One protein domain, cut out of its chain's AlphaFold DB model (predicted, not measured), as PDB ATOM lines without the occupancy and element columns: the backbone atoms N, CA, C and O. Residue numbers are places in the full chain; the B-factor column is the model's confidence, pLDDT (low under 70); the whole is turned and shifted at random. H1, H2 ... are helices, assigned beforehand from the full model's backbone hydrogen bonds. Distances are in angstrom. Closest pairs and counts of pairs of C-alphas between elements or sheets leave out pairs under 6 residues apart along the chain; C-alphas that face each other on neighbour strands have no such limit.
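AT A GLANCE: This is residues 4 to 96 of the 103 residues of an uncharacterized protein of Treponema pedis (UniProt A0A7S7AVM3). Four helices stand as an up-and-down bundle, with the longest, H2, at one side and its last residues sticking out beyond the others. The contacts make a ring, H1 to H2 to H3 to H4 and back to H1, and a long loop of residues 65 to 79 reaches out at the end of the bundle opposite to Ser 49. The printed part has 93 residues with four named helices, H1, H2, H3 and H4 in chain order, and no named strand; the class is all helix. The whole is compact, with a radius of gyration of the C-alphas of 13.6 A, and elongated, spanning 44 by 24 by 20 A.

HOW THE PARTS SIT: H2, residues 27 to 47, touches H3, residues 54 to 64, with residues 31 to 39 alone; the closest C-alphas, of Ser 32 and Ser 64, are 3.9 A apart. This helical hairpin runs opposite ways at a shallow tilt of 32 degrees. H1, residues 4 to 15, touches H2 with residues 10 to 14 alone; the closest C-alphas, of Phe 10 and Ile 31, are 6.3 A apart. H4, residues 80 to 89, touches H3 at a shallow tilt of 16 degrees, opposite ways, the closest C-alphas being those of Phe 59 and Glu 86, 6.2 A. H1 touches H4 with residues 11 to 15 alone, closest at the C-alphas of Lys 15 and Asn 80, 6.0 A. H2 and H4 are apart. In H1, H2, H3 and H4 every O i to N i+4 pair is within hydrogen-bond range.

IN THESE COORDINATES: H2 measures 30.5 A from C-alpha 27 at (113.982, 101.292, 171.688) to C-alpha 47. H1 begins at C-alpha 4 (116.585, 120.886, 168.685) and measures 16.6 A, H3 15.3 A. H4 measures 14.2 A and ends at C-alpha 89 (129.780, 117.725, 173.904).

THE WHOLE: The C-alphas of Ser 49 and Asp 73 are the two farthest apart, 44.0 A. The printed part has no cut. The links H1 to H2 and H3 to H4 are long. Residues 49 to 50 are under pLDDT 70.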
ATOM      1  N   LYS A   4     116.500 120.801 167.213       96.00
ATOM      2  CA  LYS A   4     116.585 120.886 168.685       96.00
ATOM      3  C   LYS A   4     115.716 119.850 169.402       96.00
ATOM      4  O   LYS A   4     116.166 119.183 170.329       96.00
ATOM      5  N   GLN A   5     114.450 119.765 168.998       96.75
ATOM      6  CA  GLN A   5     113.458 118.920 169.658       96.75
ATOM      7  C   GLN A   5     113.789 117.443 169.455       96.75
ATOM      8  O   GLN A   5     113.652 116.664 170.391       96.75
ATOM      9  N   MET A   6     114.291 117.084 168.271       96.94
ATOM     10  CA  MET A   6     114.730 115.723 167.974       96.94
ATOM     11  C   MET A   6     115.951 115.309 168.787       96.94
ATOM     12  O   MET A   6     115.929 114.231 169.374       96.94
ATOM     13  N   LEU A   7     116.977 116.164 168.888       97.38
ATOM     14  CA  LEU A   7     118.178 115.833 169.668       97.38
ATOM     15  C   LEU A   7     117.838 115.579 171.143       97.38
ATOM     16  O   LEU A   7     118.292 114.599 171.729       97.38
ATOM     17  N   ILE A   8     116.999 116.443 171.726       97.56
ATOM     18  CA  ILE A   8     116.536 116.301 173.112       97.56
ATOM     19  C   ILE A   8     115.696 115.031 173.274       97.56
ATOM     20  O   ILE A   8     115.908 114.284 174.226       97.56
ATOM     21  N   TYR A   9     114.771 114.774 172.347       97.88
ATOM     22  CA  TYR A   9     113.924 113.586 172.381       97.88
ATOM     23  C   TYR A   9     114.750 112.294 172.326       97.88
ATOM     24  O   TYR A   9     114.552 111.414 173.163       97.88
ATOM     25  N   PHE A  10     115.704 112.189 171.395       98.12
ATOM     26  CA  PHE A  10     116.580 111.020 171.289       98.12
ATOM     27  C   PHE A  10     117.369 110.789 172.574       98.12
ATOM     28  O   PHE A  10     117.370 109.675 173.092       98.12
ATOM     29  N   TYR A  11     117.976 111.844 173.122       98.31
ATOM     30  CA  TYR A  11     118.713 111.755 174.377       98.31
ATOM     31  C   TYR A  11     117.835 111.268 175.536       98.31
ATOM     32  O   TYR A  11     118.211 110.328 176.226       98.31
ATOM     33  N   GLN A  12     116.658 111.867 175.737       97.88
ATOM     34  CA  GLN A  12     115.772 111.517 176.852       97.88
ATOM     35  C   GLN A  12     115.294 110.066 176.770       97.88
ATOM     36  O   GLN A  12     115.409 109.329 177.746       97.88
ATOM     37  N   VAL A  13     114.829 109.636 175.595       97.75
ATOM     38  CA  VAL A  13     114.345 108.263 175.399       97.75
ATOM     39  C   VAL A  13     115.448 107.237 175.651       97.75
ATOM     40  O   VAL A  13     115.193 106.206 176.267       97.75
ATOM     41  N   LEU A  14     116.672 107.507 175.189       97.44
ATOM     42  CA  LEU A  14     117.799 106.597 175.389       97.44
ATOM     43  C   LEU A  14     118.351 106.636 176.817       97.44
ATOM     44  O   LEU A  14     118.788 105.606 177.317       97.44
ATOM     45  N   LYS A  15     118.304 107.791 177.493       96.75
ATOM     46  CA  LYS A  15     118.720 107.927 178.896       96.75
ATOM     47  C   LYS A  15     117.839 107.102 179.833       96.75
ATOM     48  O   LYS A  15     118.347 106.518 180.788       96.75
ATOM     49  N   ASP A  16     116.543 107.040 179.542       94.12
ATOM     50  CA  ASP A  16     115.574 106.273 180.329       94.12
ATOM     51  C   ASP A  16     115.635 104.755 180.035       94.12
ATOM     52  O   ASP A  16     115.104 103.945 180.802       94.12
ATOM     53  N   ASP A  17     116.315 104.347 178.956       92.31
ATOM     54  CA  ASP A  17     116.508 102.945 178.583       92.31
ATOM     55  C   ASP A  17     117.690 102.306 179.331       92.31
ATOM     56  O   ASP A  17     118.864 102.484 179.001       92.31
ATOM     57  N   ASN A  18     117.368 101.493 180.338       88.19
ATOM     58  CA  ASN A  18     118.351 100.754 181.137       88.19
ATOM     59  C   ASN A  18     118.613  99.328 180.620       88.19
ATOM     60  O   ASN A  18     119.290  98.541 181.289       88.19
ATOM     61  N   ASN A  19     118.070  98.966 179.454       89.19
ATOM     62  CA  ASN A  19     118.286  97.648 178.876       89.19
ATOM     63  C   ASN A  19     119.734  97.507 178.402       89.19
ATOM     64  O   ASN A  19     120.235  98.299 177.611       89.19
ATOM     65  N   GLN A  20     120.407  96.468 178.891       86.44
ATOM     66  CA  GLN A  20     121.783  96.159 178.497       86.44
ATOM     67  C   GLN A  20     121.853  95.117 177.381       86.44
ATOM     68  O   GLN A  20     122.849  95.058 176.667       86.44
ATOM     69  N   ILE A  21     120.809  94.301 177.237       92.56
ATOM     70  CA  ILE A  21     120.735  93.231 176.243       92.56
ATOM     71  C   ILE A  21     120.288  93.828 174.912       92.56
ATOM     72  O   ILE A  21     119.293  94.549 174.861       92.56
ATOM     73  N   TYR A  22     121.019  93.498 173.852       93.25
ATOM     74  CA  TYR A  22     120.702  93.928 172.503       93.25
ATOM     75  C   TYR A  22     119.353  93.366 172.038       93.25
ATOM     76  O   TYR A  22     119.125  92.155 172.045       93.25
ATOM     77  N   ASP A  23     118.488  94.262 171.569       93.81
ATOM     78  CA  ASP A  23     117.252  93.946 170.860       93.81
ATOM     79  C   ASP A  23     117.178  94.750 169.557       93.81
ATOM     80  O   ASP A  23     117.094  95.983 169.564       93.81
ATOM     81  N   ILE A  24     117.156  94.031 168.432       93.19
ATOM     82  CA  ILE A  24     117.027  94.595 167.082       93.19
ATOM     83  C   ILE A  24     115.701  95.340 166.872       93.19
ATOM     84  O   ILE A  24     115.615  96.214 166.016       93.19
ATOM     85  N   ASN A  25     114.666  95.023 167.652       94.75
ATOM     86  CA  ASN A  25     113.364  95.699 167.623       94.75
ATOM     87  C   ASN A  25     113.162  96.643 168.820       94.75
ATOM     88  O   ASN A  25     112.075  97.216 168.995       94.75
ATOM     89  N   GLY A  26     114.207  96.799 169.635       95.31
ATOM     90  CA  GLY A  26     114.203  97.575 170.860       95.31
ATOM     91  C   GLY A  26     114.113  99.079 170.618       95.31
ATOM     92  O   GLY A  26     114.109  99.580 169.490       95.31
ATOM     93  N   ILE A  27     114.045  99.826 171.719       96.56
ATOM     94  CA  ILE A  27     113.982 101.292 171.688       96.56
ATOM     95  C   ILE A  27     115.229 101.871 171.012       96.56
ATOM     96  O   ILE A  27     115.091 102.751 170.164       96.56
ATOM     97  N   ARG A  28     116.420 101.337 171.322       96.88
ATOM     98  CA  ARG A  28     117.683 101.814 170.740       96.88
ATOM     99  C   ARG A  28     117.684 101.729 169.218       96.88
ATOM    100  O   ARG A  28     117.895 102.748 168.581       96.88
ATOM    101  N   SER A  29     117.313 100.581 168.648       96.88
ATOM    102  CA  SER A  29     117.225 100.389 167.189       96.88
ATOM    103  C   SER A  29     116.277 101.388 166.510       96.88
ATOM    104  O   SER A  29     116.610 102.006 165.494       96.88
ATOM    105  N   LYS A  30     115.107 101.640 167.117       97.75
ATOM    106  CA  LYS A  30     114.149 102.637 166.605       97.75
ATOM    107  C   LYS A  30     114.726 104.051 166.624       97.75
ATOM    108  O   LYS A  30     114.513 104.803 165.673       97.75
ATOM    109  N   ILE A  31     115.413 104.430 167.700       98.19
ATOM    110  CA  ILE A  31     116.020 105.757 167.826       98.19
ATOM    111  C   ILE A  31     117.218 105.900 166.882       98.19
ATOM    112  O   ILE A  31     117.266 106.895 166.162       98.19
ATOM    113  N   SER A  32     118.097 104.898 166.794       97.94
ATOM    114  CA  SER A  32     119.216 104.856 165.844       97.94
ATOM    115  C   SER A  32     118.747 105.066 164.405       97.94
ATOM    116  O   SER A  32     119.209 105.978 163.723       97.94
ATOM    117  N   SER A  33     117.734 104.307 163.976       98.06
ATOM    118  CA  SER A  33     117.151 104.428 162.633       98.06
ATOM    119  C   SER A  33     116.550 105.816 162.370       98.06
ATOM    120  O   SER A  33     116.557 106.316 161.246       98.06
ATOM    121  N   ASN A  34     115.974 106.452 163.393       97.75
ATOM    122  CA  ASN A  34     115.430 107.803 163.263       97.75
ATOM    123  C   ASN A  34     116.535 108.867 163.215       97.75
ATOM    124  O   ASN A  34     116.376 109.857 162.503       97.75
ATOM    125  N   ALA A  35     117.636 108.669 163.940       98.12
ATOM    126  CA  ALA A  35     118.805 109.537 163.873       98.12
ATOM    127  C   ALA A  35     119.496 109.451 162.508       98.12
ATOM    128  O   ALA A  35     119.816 110.491 161.943       98.12
ATOM    129  N   GLU A  36     119.621 108.253 161.931       97.94
ATOM    130  CA  GLU A  36     120.129 108.057 160.566       97.94
ATOM    131  C   GLU A  36     119.276 108.801 159.525       97.94
ATOM    132  O   GLU A  36     119.791 109.547 158.694       97.94
ATOM    133  N   LYS A  37     117.946 108.682 159.603       96.69
ATOM    134  CA  LYS A  37     117.045 109.440 158.716       96.69
ATOM    135  C   LYS A  37     117.218 110.946 158.875       96.69
ATOM    136  O   LYS A  37     117.190 111.668 157.885       96.69
ATOM    137  N   LEU A  38     117.374 111.416 160.113       95.88
ATOM    138  CA  LEU A  38     117.583 112.831 160.384       95.88
ATOM    139  C   LEU A  38     118.936 113.321 159.848       95.88
ATOM    140  O   LEU A  38     118.980 114.409 159.285       95.88
ATOM    141  N   LEU A  39     120.006 112.526 159.964       95.88
ATOM    142  CA  LEU A  39     121.307 112.835 159.361       95.88
ATOM    143  C   LEU A  39     121.179 113.092 157.864       95.88
ATOM    144  O   LEU A  39     121.654 114.120 157.403       95.88
ATOM    145  N   ASN A  40     120.478 112.220 157.138       93.81
ATOM    146  CA  ASN A  40     120.294 112.377 155.693       93.81
ATOM    147  C   ASN A  40     119.568 113.688 155.345       93.81
ATOM    148  O   ASN A  40     119.994 114.418 154.458       93.81
ATOM    149  N   VAL A  41     118.508 114.034 156.087       92.88
ATOM    150  CA  VAL A  41     117.766 115.293 155.876       92.88
ATOM    151  C   VAL A  41     118.633 116.521 156.179       92.88
ATOM    152  O   VAL A  41     118.554 117.529 155.480       92.88
ATOM    153  N   ILE A  42     119.441 116.463 157.238       92.31
ATOM    154  CA  ILE A  42     120.321 117.566 157.645       92.31
ATOM    155  C   ILE A  42     121.489 117.723 156.665       92.31
ATOM    156  O   ILE A  42     121.831 118.854 156.332       92.31
ATOM    157  N   ASP A  43     122.064 116.627 156.171       91.38
ATOM    158  CA  ASP A  43     123.138 116.642 155.170       91.38
ATOM    159  C   ASP A  43     122.670 117.292 153.857       91.38
ATOM    160  O   ASP A  43     123.325 118.194 153.336       91.38
ATOM    161  N   GLU A  44     121.470 116.943 153.377       90.06
ATOM    162  CA  GLU A  44     120.865 117.593 152.204       90.06
ATOM    163  C   GLU A  44     120.677 119.106 152.404       90.06
ATOM    164  O   GLU A  44     120.890 119.895 151.481       90.06
ATOM    165  N   LYS A  45     120.286 119.529 153.611       87.12
ATOM    166  CA  LYS A  45     120.102 120.946 153.959       87.12
ATOM    167  C   LYS A  45     121.418 121.708 154.070       87.12
ATOM    168  O   LYS A  45     121.508 122.836 153.578       87.12
ATOM    169  N   ASP A  46     122.436 121.101 154.670       86.19
ATOM    170  CA  ASP A  46     123.769 121.697 154.787       86.19
ATOM    171  C   ASP A  46     124.387 121.926 153.400       86.19
ATOM    172  O   ASP A  46     124.847 123.030 153.087       86.19
ATOM    173  N   GLN A  47     124.237 120.948 152.498       85.50
ATOM    174  CA  GLN A  47     124.621 121.071 151.088       85.50
ATOM    175  C   GLN A  47     123.858 122.188 150.349       85.50
ATOM    176  O   GLN A  47     124.392 122.800 149.421       85.50
ATOM    177  N   GLN A  48     122.632 122.511 150.776       83.50
ATOM    178  CA  GLN A  48     121.817 123.615 150.249       83.50
ATOM    179  C   GLN A  48     122.151 124.987 150.873       83.50
ATOM    180  O   GLN A  48     121.430 125.958 150.646       83.50
ATOM    181  N   SER A  49     123.296 125.110 151.560       65.50
ATOM    182  CA  SER A  49     123.823 126.324 152.216       65.50
ATOM    183  C   SER A  49     123.224 126.666 153.588       65.50
ATOM    184  O   SER A  49     123.515 127.741 154.128       65.50
ATOM    185  N   GLU A  50     122.454 125.770 154.211       66.81
ATOM    186  CA  GLU A  50     122.092 125.892 155.628       66.81
ATOM    187  C   GLU A  50     123.263 125.392 156.477       66.81
ATOM    188  O   GLU A  50     123.229 124.281 156.966       66.81
ATOM    189  N   CYS A  51     124.330 126.181 156.631       84.62
ATOM    190  CA  CYS A  51     125.498 125.737 157.403       84.62
ATOM    191  C   CYS A  51     125.082 125.317 158.829       84.62
ATOM    192  O   CYS A  51     124.633 126.154 159.618       84.62
ATOM    193  N   ILE A  52     125.213 124.027 159.124       91.75
ATOM    194  CA  ILE A  52     124.827 123.359 160.365       91.75
ATOM    195  C   ILE A  52     126.088 123.051 161.177       91.75
ATOM    196  O   ILE A  52     127.165 122.807 160.640       91.75
ATOM    197  N   ASP A  53     125.971 123.127 162.500       95.12
ATOM    198  CA  ASP A  53     127.094 122.878 163.401       95.12
ATOM    199  C   ASP A  53     127.546 121.407 163.357       95.12
ATOM    200  O   ASP A  53     126.727 120.493 163.489       95.12
ATOM    201  N   GLU A  54     128.854 121.167 163.230       94.88
ATOM    202  CA  GLU A  54     129.445 119.821 163.170       94.88
ATOM    203  C   GLU A  54     129.104 118.964 164.395       94.88
ATOM    204  O   GLU A  54     129.002 117.740 164.298       94.88
ATOM    205  N   LYS A  55     128.854 119.592 165.550       97.44
ATOM    206  CA  LYS A  55     128.465 118.884 166.772       97.44
ATOM    207  C   LYS A  55     127.108 118.206 166.642       97.44
ATOM    208  O   LYS A  55     126.904 117.150 167.236       97.44
ATOM    209  N   ILE A  56     126.193 118.780 165.856       96.69
ATOM    210  CA  ILE A  56     124.889 118.169 165.572       96.69
ATOM    211  C   ILE A  56     125.102 116.875 164.781       96.69
ATOM    212  O   ILE A  56     124.555 115.837 165.156       96.69
ATOM    213  N   PHE A  57     125.944 116.914 163.744       96.62
ATOM    214  CA  PHE A  57     126.310 115.726 162.970       96.62
ATOM    215  C   PHE A  57     127.025 114.686 163.830       96.62
ATOM    216  O   PHE A  57     126.683 113.508 163.769       96.62
ATOM    217  N   SER A  58     127.990 115.102 164.651       97.56
ATOM    218  CA  SER A  58     128.729 114.199 165.538       97.56
ATOM    219  C   SER A  58     127.794 113.459 166.491       97.56
ATOM    220  O   SER A  58     127.843 112.233 166.582       97.56
ATOM    221  N   PHE A  59     126.896 114.190 167.156       98.44
ATOM    222  CA  PHE A  59     125.942 113.590 168.077       98.44
ATOM    223  C   PHE A  59     124.978 112.645 167.354       98.44
ATOM    224  O   PHE A  59     124.783 111.516 167.789       98.44
ATOM    225  N   LEU A  60     124.407 113.052 166.220       98.12
ATOM    226  CA  LEU A  60     123.483 112.191 165.484       98.12
ATOM    227  C   LEU A  60     124.150 110.932 164.920       98.12
ATOM    228  O   LEU A  60     123.531 109.871 164.956       98.12
ATOM    229  N   ASN A  61     125.402 111.020 164.460       98.19
ATOM    230  CA  ASN A  61     126.179 109.851 164.042       98.19
ATOM    231  C   ASN A  61     126.368 108.876 165.206       98.19
ATOM    232  O   ASN A  61     126.131 107.678 165.049       98.19
ATOM    233  N   PHE A  62     126.704 109.379 166.396       98.56
ATOM    234  CA  PHE A  62     126.763 108.539 167.589       98.56
ATOM    235  C   PHE A  62     125.413 107.872 167.884       98.56
ATOM    236  O   PHE A  62     125.361 106.657 168.070       98.56
ATOM    237  N   ILE A  63     124.311 108.632 167.860       98.50
ATOM    238  CA  ILE A  63     122.970 108.086 168.112       98.50
ATOM    239  C   ILE A  63     122.589 107.032 167.069       98.50
ATOM    240  O   ILE A  63     122.039 106.005 167.449       98.50
ATOM    241  N   SER A  64     122.921 107.228 165.789       98.19
ATOM    242  CA  SER A  64     122.665 106.226 164.744       98.19
ATOM    243  C   SER A  64     123.411 104.906 164.959       98.19
ATOM    244  O   SER A  64     122.965 103.879 164.469       98.19
ATOM    245  N   GLY A  65     124.514 104.920 165.714       97.19
ATOM    246  CA  GLY A  65     125.263 103.725 166.096       97.19
ATOM    247  C   GLY A  65     124.975 103.233 167.516       97.19
ATOM    248  O   GLY A  65     125.607 102.275 167.963       97.19
ATOM    249  N   TYR A  66     124.066 103.865 168.264       97.25
ATOM    250  CA  TYR A  66     123.891 103.590 169.695       97.25
ATOM    251  C   TYR A  66     123.305 102.197 169.989       97.25
ATOM    252  O   TYR A  66     123.466 101.653 171.084       97.25
ATOM    253  N   ASP A  67     122.659 101.586 169.001       96.38
ATOM    254  CA  ASP A  67     122.134 100.221 169.037       96.38
ATOM    255  C   ASP A  67     123.157  99.154 168.623       96.38
ATOM    256  O   ASP A  67     122.797  97.983 168.536       96.38
ATOM    257  N   THR A  68     124.430  99.509 168.425       96.00
ATOM    258  CA  THR A  68     125.473  98.545 168.040       96.00
ATOM    259  C   THR A  68     125.613  97.422 169.082       96.00
ATOM    260  O   THR A  68     125.881  97.717 170.255       96.00
ATOM    261  N   PRO A  69     125.484  96.136 168.698       95.62
ATOM    262  CA  PRO A  69     125.739  95.010 169.593       95.62
ATOM    263  C   PRO A  69     127.238  94.728 169.766       95.62
ATOM    264  O   PRO A  69     128.030  94.887 168.836       95.62
ATOM    265  N   ARG A  70     127.617  94.215 170.939       93.38
ATOM    266  CA  ARG A  70     128.875  93.492 171.163       93.38
ATOM    267  C   ARG A  70     128.716  92.047 170.711       93.38
ATOM    268  O   ARG A  70     127.777  91.362 171.118       93.38
ATOM    269  N   TYR A  71     129.643  91.581 169.882       86.50
ATOM    270  CA  TYR A  71     129.603  90.225 169.329       86.50
ATOM    271  C   TYR A  71     129.831  89.145 170.395       86.50
ATOM    272  O   TYR A  71     129.414  88.005 170.213       86.50
ATOM    273  N   GLU A  72     130.499  89.491 171.493       91.69
ATOM    274  CA  GLU A  72     130.929  88.561 172.533       91.69
ATOM    275  C   GLU A  72     129.775  88.082 173.422       91.69
ATOM    276  O   GLU A  72     129.776  86.929 173.855       91.69
ATOM    277  N   ASP A  73     128.812  88.957 173.717       89.94
ATOM    278  CA  ASP A  73     127.812  88.726 174.765       89.94
ATOM    279  C   ASP A  73     126.395  89.231 174.433       89.94
ATOM    280  O   ASP A  73     125.513  89.170 175.291       89.94
ATOM    281  N   ASN A  74     126.146  89.692 173.199       88.94
ATOM    282  CA  ASN A  74     124.863  90.259 172.760       88.94
ATOM    283  C   ASN A  74     124.356  91.402 173.659       88.94
ATOM    284  O   ASN A  74     123.148  91.608 173.795       88.94
ATOM    285  N   THR A  75     125.257  92.151 174.288       94.56
ATOM    286  CA  THR A  75     124.911  93.401 174.973       94.56
ATOM    287  C   THR A  75     125.185  94.602 174.074       94.56
ATOM    288  O   THR A  75     125.865  94.485 173.057       94.56
ATOM    289  N   TYR A  76     124.647  95.772 174.409       95.94
ATOM    290  CA  TYR A  76     124.966  96.991 173.665       95.94
ATOM    291  C   TYR A  76     126.425  97.423 173.888       95.94
ATOM    292  O   TYR A  76     126.940  97.395 175.009       95.94
ATOM    293  N   LEU A  77     127.081  97.859 172.809       95.88
ATOM    294  CA  LEU A  77     128.441  98.396 172.828       95.88
ATOM    295  C   LEU A  77     128.527  99.661 173.685       95.88
ATOM    296  O   LEU A  77     129.415  99.765 174.531       95.88
ATOM    297  N   TYR A  78     127.577 100.576 173.487       95.81
ATOM    298  CA  TYR A  78     127.509 101.863 174.169       95.81
ATOM    299  C   TYR A  78     126.524 101.841 175.335       95.81
ATOM    300  O   TYR A  78     125.506 101.141 175.324       95.81
ATOM    301  N   ASN A  79     126.822 102.636 176.356       94.44
ATOM    302  CA  ASN A  79     125.995 102.757 177.552       94.44
ATOM    303  C   ASN A  79     125.626 104.222 177.840       94.44
ATOM    304  O   ASN A  79     126.033 105.142 177.130       94.44
ATOM    305  N   ASN A  80     124.867 104.437 178.915       95.19
ATOM    306  CA  ASN A  80     124.342 105.760 179.252       95.19
ATOM    307  C   ASN A  80     125.437 106.776 179.626       95.19
ATOM    308  O   ASN A  80     125.208 107.970 179.471       95.19
ATOM    309  N   ILE A  81     126.623 106.332 180.059       96.06
ATOM    310  CA  ILE A  81     127.776 107.214 180.308       96.06
ATOM    311  C   ILE A  81     128.330 107.737 178.980       96.06
ATOM    312  O   ILE A  81     128.650 108.918 178.873       96.06
ATOM    313  N   ASP A  82     128.416 106.883 177.954       97.31
ATOM    314  CA  ASP A  82     128.804 107.324 176.611       97.31
ATOM    315  C   ASP A  82     127.770 108.306 176.056       97.31
ATOM    316  O   ASP A  82     128.137 109.379 175.594       97.31
ATOM    317  N   LEU A  83     126.476 107.994 176.192       98.06
ATOM    318  CA  LEU A  83     125.395 108.892 175.779       98.06
ATOM    319  C   LEU A  83     125.469 110.264 176.468       98.06
ATOM    320  O   LEU A  83     125.303 111.286 175.806       98.06
ATOM    321  N   GLU A  84     125.697 110.293 177.782       98.06
ATOM    322  CA  GLU A  84     125.820 111.535 178.548       98.06
ATOM    323  C   GLU A  84     127.034 112.349 178.099       98.06
ATOM    324  O   GLU A  84     126.894 113.536 177.817       98.06
ATOM    325  N   ARG A  85     128.187 111.698 177.902       98.31
ATOM    326  CA  ARG A  85     129.394 112.345 177.376       98.31
ATOM    327  C   ARG A  85     129.147 112.993 176.013       98.31
ATOM    328  O   ARG A  85     129.509 114.151 175.822       98.31
ATOM    329  N   GLU A  86     128.557 112.263 175.068       98.31
ATOM    330  CA  GLU A  86     128.312 112.777 173.713       98.31
ATOM    331  C   GLU A  86     127.251 113.886 173.704       98.31
ATOM    332  O   GLU A  86     127.364 114.852 172.948       98.31
ATOM    333  N   TYR A  87     126.238 113.797 174.572       98.19
ATOM    334  CA  TYR A  87     125.251 114.865 174.725       98.19
ATOM    335  C   TYR A  87     125.875 116.138 175.311       98.19
ATOM    336  O   TYR A  87     125.636 117.232 174.801       98.19
ATOM    337  N   ASP A  88     126.737 116.011 176.320       98.12
ATOM    338  CA  ASP A  88     127.437 117.143 176.933       98.12
ATOM    339  C   ASP A  88     128.381 117.855 175.945       98.12
ATOM    340  O   ASP A  88     128.569 119.074 176.026       98.12
ATOM    341  N   MET A  89     128.935 117.139 174.956       97.81
ATOM    342  CA  MET A  89     129.780 117.725 173.904       97.81
ATOM    343  C   MET A  89     129.037 118.726 173.003       97.81
ATOM    344  O   MET A  89     129.671 119.641 172.450       97.81
ATOM    345  N   LEU A  90     127.703 118.630 172.909       97.19
ATOM    346  CA  LEU A  90     126.873 119.650 172.257       97.19
ATOM    347  C   LEU A  90     127.032 121.020 172.941       97.19
ATOM    348  O   LEU A  90     126.959 122.056 172.279       97.19
ATOM    349  N   GLY A  91     127.310 121.046 174.246       96.12
ATOM    350  CA  GLY A  91     127.407 122.269 175.033       96.12
ATOM    351  C   GLY A  91     126.070 123.007 175.101       96.12
ATOM    352  O   GLY A  91     125.016 122.412 175.325       96.12
ATOM    353  N   ASN A  92     126.088 124.328 174.913       96.12
ATOM    354  CA  ASN A  92     124.850 125.100 174.865       96.12
ATOM    355  C   ASN A  92     124.153 124.912 173.507       96.12
ATOM    356  O   ASN A  92     124.424 125.647 172.557       96.12
ATOM    357  N   ILE A  93     123.232 123.946 173.453       94.75
ATOM    358  CA  ILE A  93     122.475 123.560 172.252       94.75
ATOM    359  C   ILE A  93     121.803 124.764 171.573       94.75
ATOM    360  O   ILE A  93     121.750 124.821 170.349       94.75
ATOM    361  N   ASP A  94     121.329 125.755 172.335       95.38
ATOM    362  CA  ASP A  94     120.653 126.939 171.785       95.38
ATOM    363  C   ASP A  94     121.559 127.852 170.948       95.38
ATOM    364  O   ASP A  94     121.059 128.687 170.191       95.38
ATOM    365  N   LEU A  95     122.878 127.688 171.062       95.81
ATOM    366  CA  LEU A  95     123.867 128.441 170.294       95.81
ATOM    367  C   LEU A  95     124.349 127.698 169.043       95.81
ATOM    368  O   LEU A  95     125.078 128.288 168.246       95.81
ATOM    369  N   LEU A  96     123.961 126.432 168.856       95.50
ATOM    370  CA  LEU A  96     124.408 125.637 167.716       95.50
ATOM    371  C   LEU A  96     123.770 126.137 166.421       95.50
ATOM    372  O   LEU A  96     122.556 126.354 166.317       95.50
TER     373      LEU A  96